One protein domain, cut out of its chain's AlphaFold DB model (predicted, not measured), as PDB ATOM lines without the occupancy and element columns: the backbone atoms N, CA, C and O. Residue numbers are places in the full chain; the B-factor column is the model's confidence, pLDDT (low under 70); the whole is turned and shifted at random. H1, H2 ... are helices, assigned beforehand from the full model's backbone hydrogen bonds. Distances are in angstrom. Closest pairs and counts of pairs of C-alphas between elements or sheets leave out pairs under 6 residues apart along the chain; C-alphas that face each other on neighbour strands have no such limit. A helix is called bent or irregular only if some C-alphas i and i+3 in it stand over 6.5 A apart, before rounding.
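What this domain is: This is residues 5 to 74 of the 76 residues of an uncharacterized protein of Staphylococcus warneri (UniProt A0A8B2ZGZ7). Five helices gather into a small, elongated cluster: the longest, H1, is met over its first half by H3, which stands crosswise near its first residues, and by H5, which runs the same way as H1, while H2 folds back near H1, H3 and H5. The short H4 packs on H3 at one end of the long axis, and at the other end residues 20 to 27, of which 25 to 27 belong to H2, stick out. The printed part has 70 residues with five named helices, H1 to H5 in order, and no named strand, and its class is all helix. It is compact, with a radius of gyration of the C-alphas of 12.4 A, and spans 39 by 23 by 18 A.

Where its parts are: H1 is residues 5 to 19, 20.7 A from first to last C-alpha, beginning at C-alpha 5 at (135.566, 169.215, 152.053). H2 is residues 25 to 36, 17.7 A long, and it is irregular: C-alphas 26 and 29 are 8.2 A apart. H3, residues 40 to 47, is 10.3 A long and begins at C-alpha 40 at (142.015, 161.419, 141.302). H4 is residues 54 to 57, 5.4 A long. H5, residues 64 to 74, is 16.1 A long and ends at C-alpha 74 at (147.298, 165.281, 157.930).

How they stand to each other: H1 touches H5 with residues 7 to 11 alone, the closest C-alphas being those of Ile 11 and Phe 74, 6.5 A apart. These two run the same way at a tilt of 35.5 degrees, only just steep. With residues 5 to 8 alone, H1 only just touches H3, with 3 pairs of C-alphas within 8 A; the closest are those of Gln 5 and Leu 46, 5.7 A apart, and the two lines are about perpendicular at 83 degrees. H2 is close to H1 but not clearly touching, its closest C-alphas being those of Glu 12 and Leu 32 at 7.3 A, with a steep tilt of 56 degrees, opposite ways. H2 is likewise close but not clearly touching to H3, at 6.9 A between the C-alphas of Lys 33 and Phe 43, and to H5, at 7.1 A between those of Ile 36 and Leu 71. H3 touches H4, closest at the C-alphas of His 41 and Tyr 57, 5.4 A apart. H3 and H5 are only just apart, at 8.1 A. Every O i to N i+4 pair is within hydrogen-bond range in H1 and H3, against 6 of 8 in H2 and 6 of 7 in H5; H4 is too short for such a pair.

The domain as a whole: The C-alphas farthest apart are those of Gly 21 and Asn 60, at 38.8 A. The printed part has no cut. The links from H1 to H2 and from H2 to H3 are tight, those from H3 to H4 and from H4 to H5 are short, and no link is long. The mean pLDDT of the printed part is 85.0; residues 24 to 25, 51 to 54 and 57 are under 70.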
ATOM      1  N   GLN A   5     135.269 167.901 152.623       88.38
ATOM      2  CA  GLN A   5     135.566 169.215 152.053       88.38
ATOM      3  C   GLN A   5     136.299 170.107 153.060       88.38
ATOM      4  O   GLN A   5     137.333 170.684 152.743       88.38
ATOM      5  N   ASP A   6     135.797 170.173 154.290       89.50
ATOM      6  CA  ASP A   6     136.399 170.938 155.380       89.50
ATOM      7  C   ASP A   6     137.791 170.384 155.729       89.50
ATOM      8  O   ASP A   6     138.737 171.148 155.909       89.50
ATOM      9  N   MET A   7     137.936 169.051 155.770       91.50
ATOM     10  CA  MET A   7     139.230 168.398 156.001       91.50
ATOM     11  C   MET A   7     140.229 168.715 154.888       91.50
ATOM     12  O   MET A   7     141.392 168.991 155.167       91.50
ATOM     13  N   PHE A   8     139.787 168.672 153.629       92.94
ATOM     14  CA  PHE A   8     140.633 168.981 152.484       92.94
ATOM     15  C   PHE A   8     141.109 170.436 152.513       92.94
ATOM     16  O   PHE A   8     142.307 170.668 152.380       92.94
ATOM     17  N   LYS A   9     140.207 171.392 152.780       91.88
ATOM     18  CA  LYS A   9     140.540 172.822 152.905       91.88
ATOM     19  C   LYS A   9     141.590 173.083 153.978       91.88
ATOM     20  O   LYS A   9     142.560 173.788 153.736       91.88
ATOM     21  N   GLU A  10     141.446 172.467 155.150       92.81
ATOM     22  CA  GLU A  10     142.427 172.629 156.226       92.81
ATOM     23  C   GLU A  10     143.814 172.090 155.829       92.81
ATOM     24  O   GLU A  10     144.849 172.668 156.173       92.81
ATOM     25  N   ILE A  11     143.862 170.988 155.078       92.00
ATOM     26  CA  ILE A  11     145.118 170.431 154.560       92.00
ATOM     27  C   ILE A  11     145.708 171.343 153.483       92.00
ATOM     28  O   ILE A  11     146.912 171.603 153.512       92.00
ATOM     29  N   GLU A  12     144.882 171.834 152.561       92.19
ATOM     30  CA  GLU A  12     145.269 172.771 151.508       92.19
ATOM     31  C   GLU A  12     145.888 174.040 152.105       92.19
ATOM     32  O   GLU A  12     147.036 174.361 151.785       92.19
ATOM     33  N   ASP A  13     145.207 174.674 153.062       91.12
ATOM     34  CA  ASP A  13     145.688 175.852 153.788       91.12
ATOM     35  C   ASP A  13     147.037 175.574 154.468       91.12
ATOM     36  O   ASP A  13     147.988 176.353 154.368       91.12
ATOM     37  N   ASN A  14     147.165 174.428 155.143       89.75
ATOM     38  CA  ASN A  14     148.410 174.028 155.797       89.75
ATOM     39  C   ASN A  14     149.560 173.831 154.801       89.75
ATOM     40  O   ASN A  14     150.696 174.231 155.074       89.75
ATOM     41  N   VAL A  15     149.292 173.205 153.654       89.38
ATOM     42  CA  VAL A  15     150.280 173.007 152.591       89.38
ATOM     43  C   VAL A  15     150.643 174.350 151.962       89.38
ATOM     44  O   VAL A  15     151.828 174.644 151.828       89.38
ATOM     45  N   GLN A  16     149.667 175.203 151.655       88.12
ATOM     46  CA  GLN A  16     149.888 176.532 151.092       88.12
ATOM     47  C   GLN A  16     150.757 177.394 152.013       88.12
ATOM     48  O   GLN A  16     151.751 177.950 151.554       88.12
ATOM     49  N   ASN A  17     150.464 177.420 153.315       88.00
ATOM     50  CA  ASN A  17     151.256 178.152 154.306       88.00
ATOM     51  C   ASN A  17     152.709 177.652 154.392       88.00
ATOM     52  O   ASN A  17     153.634 178.435 154.588       88.00
ATOM     53  N   ARG A  18     152.945 176.343 154.233       85.50
ATOM     54  CA  ARG A  18     154.308 175.770 154.232       85.50
ATOM     55  C   ARG A  18     155.071 176.039 152.940       85.50
ATOM     56  O   ARG A  18     156.300 176.035 152.945       85.50
ATOM     57  N   LEU A  19     154.342 176.202 151.845       85.19
ATOM     58  CA  LEU A  19     154.873 176.450 150.511       85.19
ATOM     59  C   LEU A  19     154.965 177.951 150.190       85.19
ATOM     60  O   LEU A  19     155.536 178.322 149.162       85.19
ATOM     61  N   GLU A  20     154.459 178.812 151.075       81.50
ATOM     62  CA  GLU A  20     154.525 180.262 150.948       81.50
ATOM     63  C   GLU A  20     155.982 180.730 150.773       81.50
ATOM     64  O   GLU A  20     156.877 180.405 151.555       81.50
ATOM     65  N   GLY A  21     156.237 181.484 149.701       74.88
ATOM     66  CA  GLY A  21     157.568 182.004 149.369       74.88
ATOM     67  C   GLY A  21     158.443 181.087 148.505       74.88
ATOM     68  O   GLY A  21     159.527 181.509 148.096       74.88
ATOM     69  N   LEU A  22     157.990 179.878 148.166       78.88
ATOM     70  CA  LEU A  22     158.648 179.028 147.171       78.88
ATOM     71  C   LEU A  22     158.078 179.299 145.757       78.88
ATOM     72  O   LEU A  22     156.879 179.536 145.605       78.88
ATOM     73  N   PRO A  23     158.895 179.245 144.686       73.81
ATOM     74  CA  PRO A  23     158.453 179.511 143.313       73.81
ATOM     75  C   PRO A  23     157.746 178.291 142.693       73.81
ATOM     76  O   PRO A  23     158.252 177.677 141.759       73.81
ATOM     77  N   ILE A  24     156.589 177.914 143.238       69.06
ATOM     78  CA  ILE A  24     155.837 176.692 142.874       69.06
ATOM     79  C   ILE A  24     154.443 176.978 142.302       69.06
ATOM     80  O   ILE A  24     153.655 176.055 142.110       69.06
ATOM     81  N   PHE A  25     154.167 178.245 141.986       63.03
ATOM     82  CA  PHE A  25     152.843 178.749 141.612       63.03
ATOM     83  C   PHE A  25     152.159 177.964 140.482       63.03
ATOM     84  O   PHE A  25     150.961 177.723 140.574       63.03
ATOM     85  N   ASP A  26     152.904 177.493 139.479       70.19
ATOM     86  CA  ASP A  26     152.301 176.820 138.320       70.19
ATOM     87  C   ASP A  26     151.983 175.330 138.554       70.19
ATOM     88  O   ASP A  26     151.228 174.747 137.783       70.19
ATOM     89  N   ASN A  27     152.511 174.708 139.619       83.56
ATOM     90  CA  ASN A  27     152.381 173.262 139.878       83.56
ATOM     91  C   ASN A  27     151.729 172.939 141.234       83.56
ATOM     92  O   ASN A  27     151.825 171.808 141.713       83.56
ATOM     93  N   TYR A  28     151.090 173.914 141.889       87.44
ATOM     94  CA  TYR A  28     150.545 173.736 143.240       87.44
ATOM     95  C   TYR A  28     149.544 172.572 143.330       87.44
ATOM     96  O   TYR A  28     149.688 171.718 144.203       87.44
ATOM     97  N   LYS A  29     148.596 172.486 142.386       89.88
ATOM     98  CA  LYS A  29     147.592 171.409 142.332       89.88
ATOM     99  C   LYS A  29     148.241 170.026 142.215       89.88
ATOM    100  O   LYS A  29     147.887 169.121 142.966       89.88
ATOM    101  N   ASP A  30     149.241 169.877 141.348       89.81
ATOM    102  CA  ASP A  30     149.973 168.614 141.176       89.81
ATOM    103  C   ASP A  30     150.758 168.222 142.431       89.81
ATOM    104  O   ASP A  30     150.792 167.051 142.813       89.81
ATOM    105  N   ILE A  31     151.371 169.199 143.104       89.06
ATOM    106  CA  ILE A  31     152.082 168.980 144.366       89.06
ATOM    107  C   ILE A  31     151.099 168.553 145.457       89.06
ATOM    108  O   ILE A  31     151.348 167.568 146.152       89.06
ATOM    109  N   LEU A  32     149.971 169.250 145.592       91.62
ATOM    110  CA  LEU A  32     148.939 168.930 146.572       91.62
ATOM    111  C   LEU A  32     148.371 167.523 146.335       91.62
ATOM    112  O   LEU A  32     148.286 166.728 147.272       91.62
ATOM    113  N   LYS A  33     148.096 167.171 145.074       92.56
ATOM    114  CA  LYS A  33     147.661 165.829 144.661       92.56
ATOM    115  C   LYS A  33     148.677 164.756 145.040       92.56
ATOM    116  O   LYS A  33     148.294 163.721 145.580       92.56
ATOM    117  N   GLN A  34     149.970 165.006 144.822       90.50
ATOM    118  CA  GLN A  34     151.043 164.080 145.206       90.50
ATOM    119  C   GLN A  34     151.204 163.941 146.724       90.50
ATOM    120  O   GLN A  34     151.492 162.849 147.209       90.50
ATOM    121  N   ILE A  35     151.029 165.027 147.481       90.12
ATOM    122  CA  ILE A  35     151.104 165.007 148.947       90.12
ATOM    123  C   ILE A  35     149.944 164.184 149.512       90.12
ATOM    124  O   ILE A  35     150.161 163.230 150.268       90.12
ATOM    125  N   ILE A  36     148.717 164.540 149.132       91.38
ATOM    126  CA  ILE A  36     147.497 163.932 149.663       91.38
ATOM    127  C   ILE A  36     147.385 162.477 149.194       91.38
ATOM    128  O   ILE A  36     147.143 161.592 150.019       91.38
ATOM    129  N   ASN A  37     147.678 162.212 147.916       92.56
ATOM    130  CA  ASN A  37     147.722 160.883 147.305       92.56
ATOM    131  C   ASN A  37     146.438 160.071 147.556       92.56
ATOM    132  O   ASN A  37     146.465 159.005 148.177       92.56
ATOM    133  N   ILE A  38     145.313 160.620 147.104       92.38
ATOM    134  CA  ILE A  38     143.989 159.984 147.103       92.38
ATOM    135  C   ILE A  38     143.534 159.735 145.662       92.38
ATOM    136  O   ILE A  38     144.234 160.105 144.717       92.38
ATOM    137  N   ASP A  39     142.371 159.104 145.502       92.31
ATOM    138  CA  ASP A  39     141.745 158.924 144.194       92.31
ATOM    139  C   ASP A  39     141.637 160.256 143.435       92.31
ATOM    140  O   ASP A  39     141.280 161.287 144.010       92.31
ATOM    141  N   GLU A  40     141.965 160.226 142.143       90.50
ATOM    142  CA  GLU A  40     142.015 161.419 141.302       90.50
ATOM    143  C   GLU A  40     140.660 162.112 141.216       90.50
ATOM    144  O   GLU A  40     140.600 163.328 141.348       90.50
ATOM    145  N   HIS A  41     139.570 161.367 141.059       89.31
ATOM    146  CA  HIS A  41     138.255 161.976 140.920       89.31
ATOM    147  C   HIS A  41     137.776 162.612 142.221       89.31
ATOM    148  O   HIS A  41     137.179 163.688 142.198       89.31
ATOM    149  N   VAL A  42     138.087 161.992 143.362       89.75
ATOM    150  CA  VAL A  42     137.795 162.597 144.666       89.75
ATOM    151  C   VAL A  42     138.653 163.832 144.898       89.75
ATOM    152  O   VAL A  42     138.149 164.824 145.410       89.75
ATOM    153  N   PHE A  43     139.931 163.795 144.513       92.69
ATOM    154  CA  PHE A  43     140.797 164.963 144.607       92.69
ATOM    155  C   PHE A  43     140.248 166.135 143.795       92.69
ATOM    156  O   PHE A  43     140.140 167.226 144.338       92.69
ATOM    157  N   GLU A  44     139.881 165.916 142.530       91.00
ATOM    158  CA  GLU A  44     139.335 166.971 141.668       91.00
ATOM    159  C   GLU A  44     138.038 167.551 142.251       91.00
ATOM    160  O   GLU A  44     137.932 168.765 142.385       91.00
ATOM    161  N   MET A  45     137.112 166.701 142.712       90.50
ATOM    162  CA  MET A  45     135.872 167.151 143.358       90.50
ATOM    163  C   MET A  45     136.143 168.004 144.608       90.50
ATOM    164  O   MET A  45     135.520 169.045 144.798       90.50
ATOM    165  N   LEU A  46     137.060 167.557 145.476       90.81
ATOM    166  CA  LEU A  46     137.404 168.282 146.700       90.81
ATOM    167  C   LEU A  46     138.148 169.586 146.392       90.81
ATOM    168  O   LEU A  46     137.910 170.586 147.058       90.81
ATOM    169  N   TYR A  47     139.021 169.589 145.388       90.06
ATOM    170  CA  TYR A  47     139.788 170.766 144.987       90.06
ATOM    171  C   TYR A  47     138.906 171.840 144.341       90.06
ATOM    172  O   TYR A  47     139.036 173.017 144.662       90.06
ATOM    173  N   ASP A  48     137.976 171.443 143.473       87.88
ATOM    174  CA  ASP A  48     137.070 172.371 142.786       87.88
ATOM    175  C   ASP A  48     135.889 172.815 143.684       87.88
ATOM    176  O   ASP A  48     135.049 173.612 143.268       87.88
ATOM    177  N   GLU A  49     135.827 172.311 144.924       82.69
ATOM    178  CA  GLU A  49     134.708 172.458 145.870       82.69
ATOM    179  C   GLU A  49     133.347 172.017 145.299       82.69
ATOM    180  O   GLU A  49     132.280 172.405 145.788       82.69
ATOM    181  N   ASP A  50     133.371 171.172 144.272       77.12
ATOM    182  CA  ASP A  50     132.224 170.846 143.435       77.12
ATOM    183  C   ASP A  50     131.432 169.658 143.993       77.12
ATOM    184  O   ASP A  50     131.238 168.610 143.374       77.12
ATOM    185  N   THR A  51     130.969 169.832 145.229       67.06
ATOM    186  CA  THR A  51     130.143 168.838 145.928       67.06
ATOM    187  C   THR A  51     128.711 168.756 145.386       67.06
ATOM    188  O   THR A  51     127.974 167.836 145.741       67.06
ATOM    189  N   GLU A  52     128.300 169.690 144.522       66.25
ATOM    190  CA  GLU A  52     126.974 169.694 143.896       66.25
ATOM    191  C   GLU A  52     126.914 168.794 142.654       66.25
ATOM    192  O   GLU A  52     125.866 168.199 142.398       66.25
ATOM    193  N   ASN A  53     128.030 168.617 141.937       68.75
ATOM    194  CA  ASN A  53     128.113 167.761 140.750       68.75
ATOM    195  C   ASN A  53     128.857 166.444 141.021       68.75
ATOM    196  O   ASN A  53     129.509 165.896 140.140       68.75
ATOM    197  N   VAL A  54     128.732 165.891 142.233       67.12
ATOM    198  CA  VAL A  54     129.348 164.610 142.655       67.12
ATOM    199  C   VAL A  54     129.151 163.477 141.634       67.12
ATOM    200  O   VAL A  54     130.052 162.659 141.432       67.12
ATOM    201  N   ASP A  55     127.995 163.437 140.966       72.31
ATOM    202  CA  ASP A  55     127.664 162.426 139.956       72.31
ATOM    203  C   ASP A  55     128.584 162.485 138.717       72.31
ATOM    204  O   ASP A  55     128.822 161.455 138.074       72.31
ATOM    205  N   ASP A  56     129.170 163.649 138.421       73.56
ATOM    206  CA  ASP A  56     130.107 163.849 137.310       73.56
ATOM    207  C   ASP A  56     131.502 163.269 137.611       73.56
ATOM    208  O   ASP A  56     132.255 162.931 136.690       73.56
ATOM    209  N   TYR A  57     131.826 163.043 138.890       68.12
ATOM    210  CA  TYR A  57     133.129 162.548 139.347       68.12
ATOM    211  C   TYR A  57     133.219 161.013 139.427       68.12
ATOM    212  O   TYR A  57     134.224 160.481 139.877       68.12
ATOM    213  N   LYS A  58     132.220 160.247 138.960       74.31
ATOM    214  CA  LYS A  58     132.255 158.761 138.931       74.31
ATOM    215  C   LYS A  58     132.696 158.108 140.259       74.31
ATOM    216  O   LYS A  58     133.390 157.093 140.260       74.31
ATOM    217  N   LEU A  59     132.246 158.636 141.398       78.94
ATOM    218  CA  LEU A  59     132.680 158.177 142.728       78.94
ATOM    219  C   LEU A  59     132.088 156.834 143.186       78.94
ATOM    220  O   LEU A  59     132.399 156.367 144.278       78.94
ATOM    221  N   ASN A  60     131.250 156.198 142.364       74.19
ATOM    222  CA  ASN A  60     130.520 154.975 142.720       74.19
ATOM    223  C   ASN A  60     131.427 153.792 143.100       74.19
ATOM    224  O   ASN A  60     131.009 152.943 143.884       74.19
ATOM    225  N   ASP A  61     132.649 153.754 142.567       78.75
ATOM    226  CA  ASP A  61     133.633 152.701 142.838       78.75
ATOM    227  C   ASP A  61     134.755 153.162 143.788       78.75
ATOM    228  O   ASP A  61     135.698 152.411 144.045       78.75
ATOM    229  N   VAL A  62     134.680 154.391 144.315       84.12
ATOM    230  CA  VAL A  62     135.730 154.955 145.168       84.12
ATOM    231  C   VAL A  62     135.456 154.658 146.638       84.12
ATOM    232  O   VAL A  62     134.378 154.924 147.170       84.12
ATOM    233  N   ASP A  63     136.477 154.161 147.332       86.50
ATOM    234  CA  ASP A  63     136.422 153.982 148.778       86.50
ATOM    235  C   ASP A  63     136.636 155.314 149.517       86.50
ATOM    236  O   ASP A  63     137.747 155.685 149.906       86.50
ATOM    237  N   LEU A  64     135.532 156.028 149.745       86.12
ATOM    238  CA  LEU A  64     135.514 157.280 150.506       86.12
ATOM    239  C   LEU A  64     135.954 157.108 151.970       86.12
ATOM    240  O   LEU A  64     136.375 158.084 152.591       86.12
ATOM    241  N   THR A  65     135.898 155.891 152.525       87.75
ATOM    242  CA  THR A  65     136.390 155.625 153.887       87.75
ATOM    243  C   THR A  65     137.909 155.713 153.913       87.75
ATOM    244  O   THR A  65     138.469 156.435 154.737       87.75
ATOM    245  N   THR A  66     138.575 155.063 152.956       88.81
ATOM    246  CA  THR A  66     140.032 155.157 152.793       88.81
ATOM    247  C   THR A  66     140.474 156.600 152.520       88.81
ATOM    248  O   THR A  66     141.478 157.052 153.077       88.81
ATOM    249  N   VAL A  67     139.714 157.368 151.726       90.19
ATOM    250  CA  VAL A  67     139.999 158.802 151.513       90.19
ATOM    251  C   VAL A  67     139.904 159.580 152.826       90.19
ATOM    252  O   VAL A  67     140.820 160.332 153.157       90.19
ATOM    253  N   HIS A  68     138.835 159.381 153.598       91.50
ATOM    254  CA  HIS A  68     138.671 160.033 154.895       91.50
ATOM    255  C   HIS A  68     139.837 159.718 155.845       91.50
ATOM    256  O   HIS A  68     140.417 160.627 156.440       91.50
ATOM    257  N   GLU A  69     140.209 158.441 155.980       90.94
ATOM    258  CA  GLU A  69     141.347 158.016 156.803       90.94
ATOM    259  C   GLU A  69     142.655 158.667 156.351       90.94
ATOM    260  O   GLU A  69     143.457 159.091 157.187       90.94
ATOM    261  N   ARG A  70     142.861 158.793 155.036       91.88
ATOM    262  CA  ARG A  70     144.041 159.445 154.476       91.88
ATOM    263  C   ARG A  70     144.089 160.933 154.813       91.88
ATOM    264  O   ARG A  70     145.134 161.397 155.259       91.88
ATOM    265  N   LEU A  71     142.989 161.667 154.648       90.50
ATOM    266  CA  LEU A  71     142.928 163.088 155.011       90.50
ATOM    267  C   LEU A  71     143.135 163.283 156.521       90.50
ATOM    268  O   LEU A  71     143.896 164.153 156.936       90.50
ATOM    269  N   ALA A  72     142.558 162.415 157.355       90.94
ATOM    270  CA  ALA A  72     142.721 162.487 158.806       90.94
ATOM    271  C   ALA A  72     144.187 162.352 159.271       90.94
ATOM    272  O   ALA A  72     144.536 162.863 160.334       90.94
ATOM    273  N   GLN A  73     145.067 161.709 158.493       90.50
ATOM    274  CA  GLN A  73     146.500 161.613 158.813       90.50
ATOM    275  C   GLN A  73     147.234 162.958 158.749       90.50
ATOM    276  O   GLN A  73     148.299 163.083 159.344       90.50
ATOM    277  N   PHE A  74     146.700 163.947 158.031       87.88
ATOM    278  CA  PHE A  74     147.298 165.281 157.930       87.88
ATOM    279  C   PHE A  74     146.811 166.245 159.016       87.88
ATOM    280  O   PHE A  74     147.426 167.290 159.215       87.88
TER     281      PHE A  74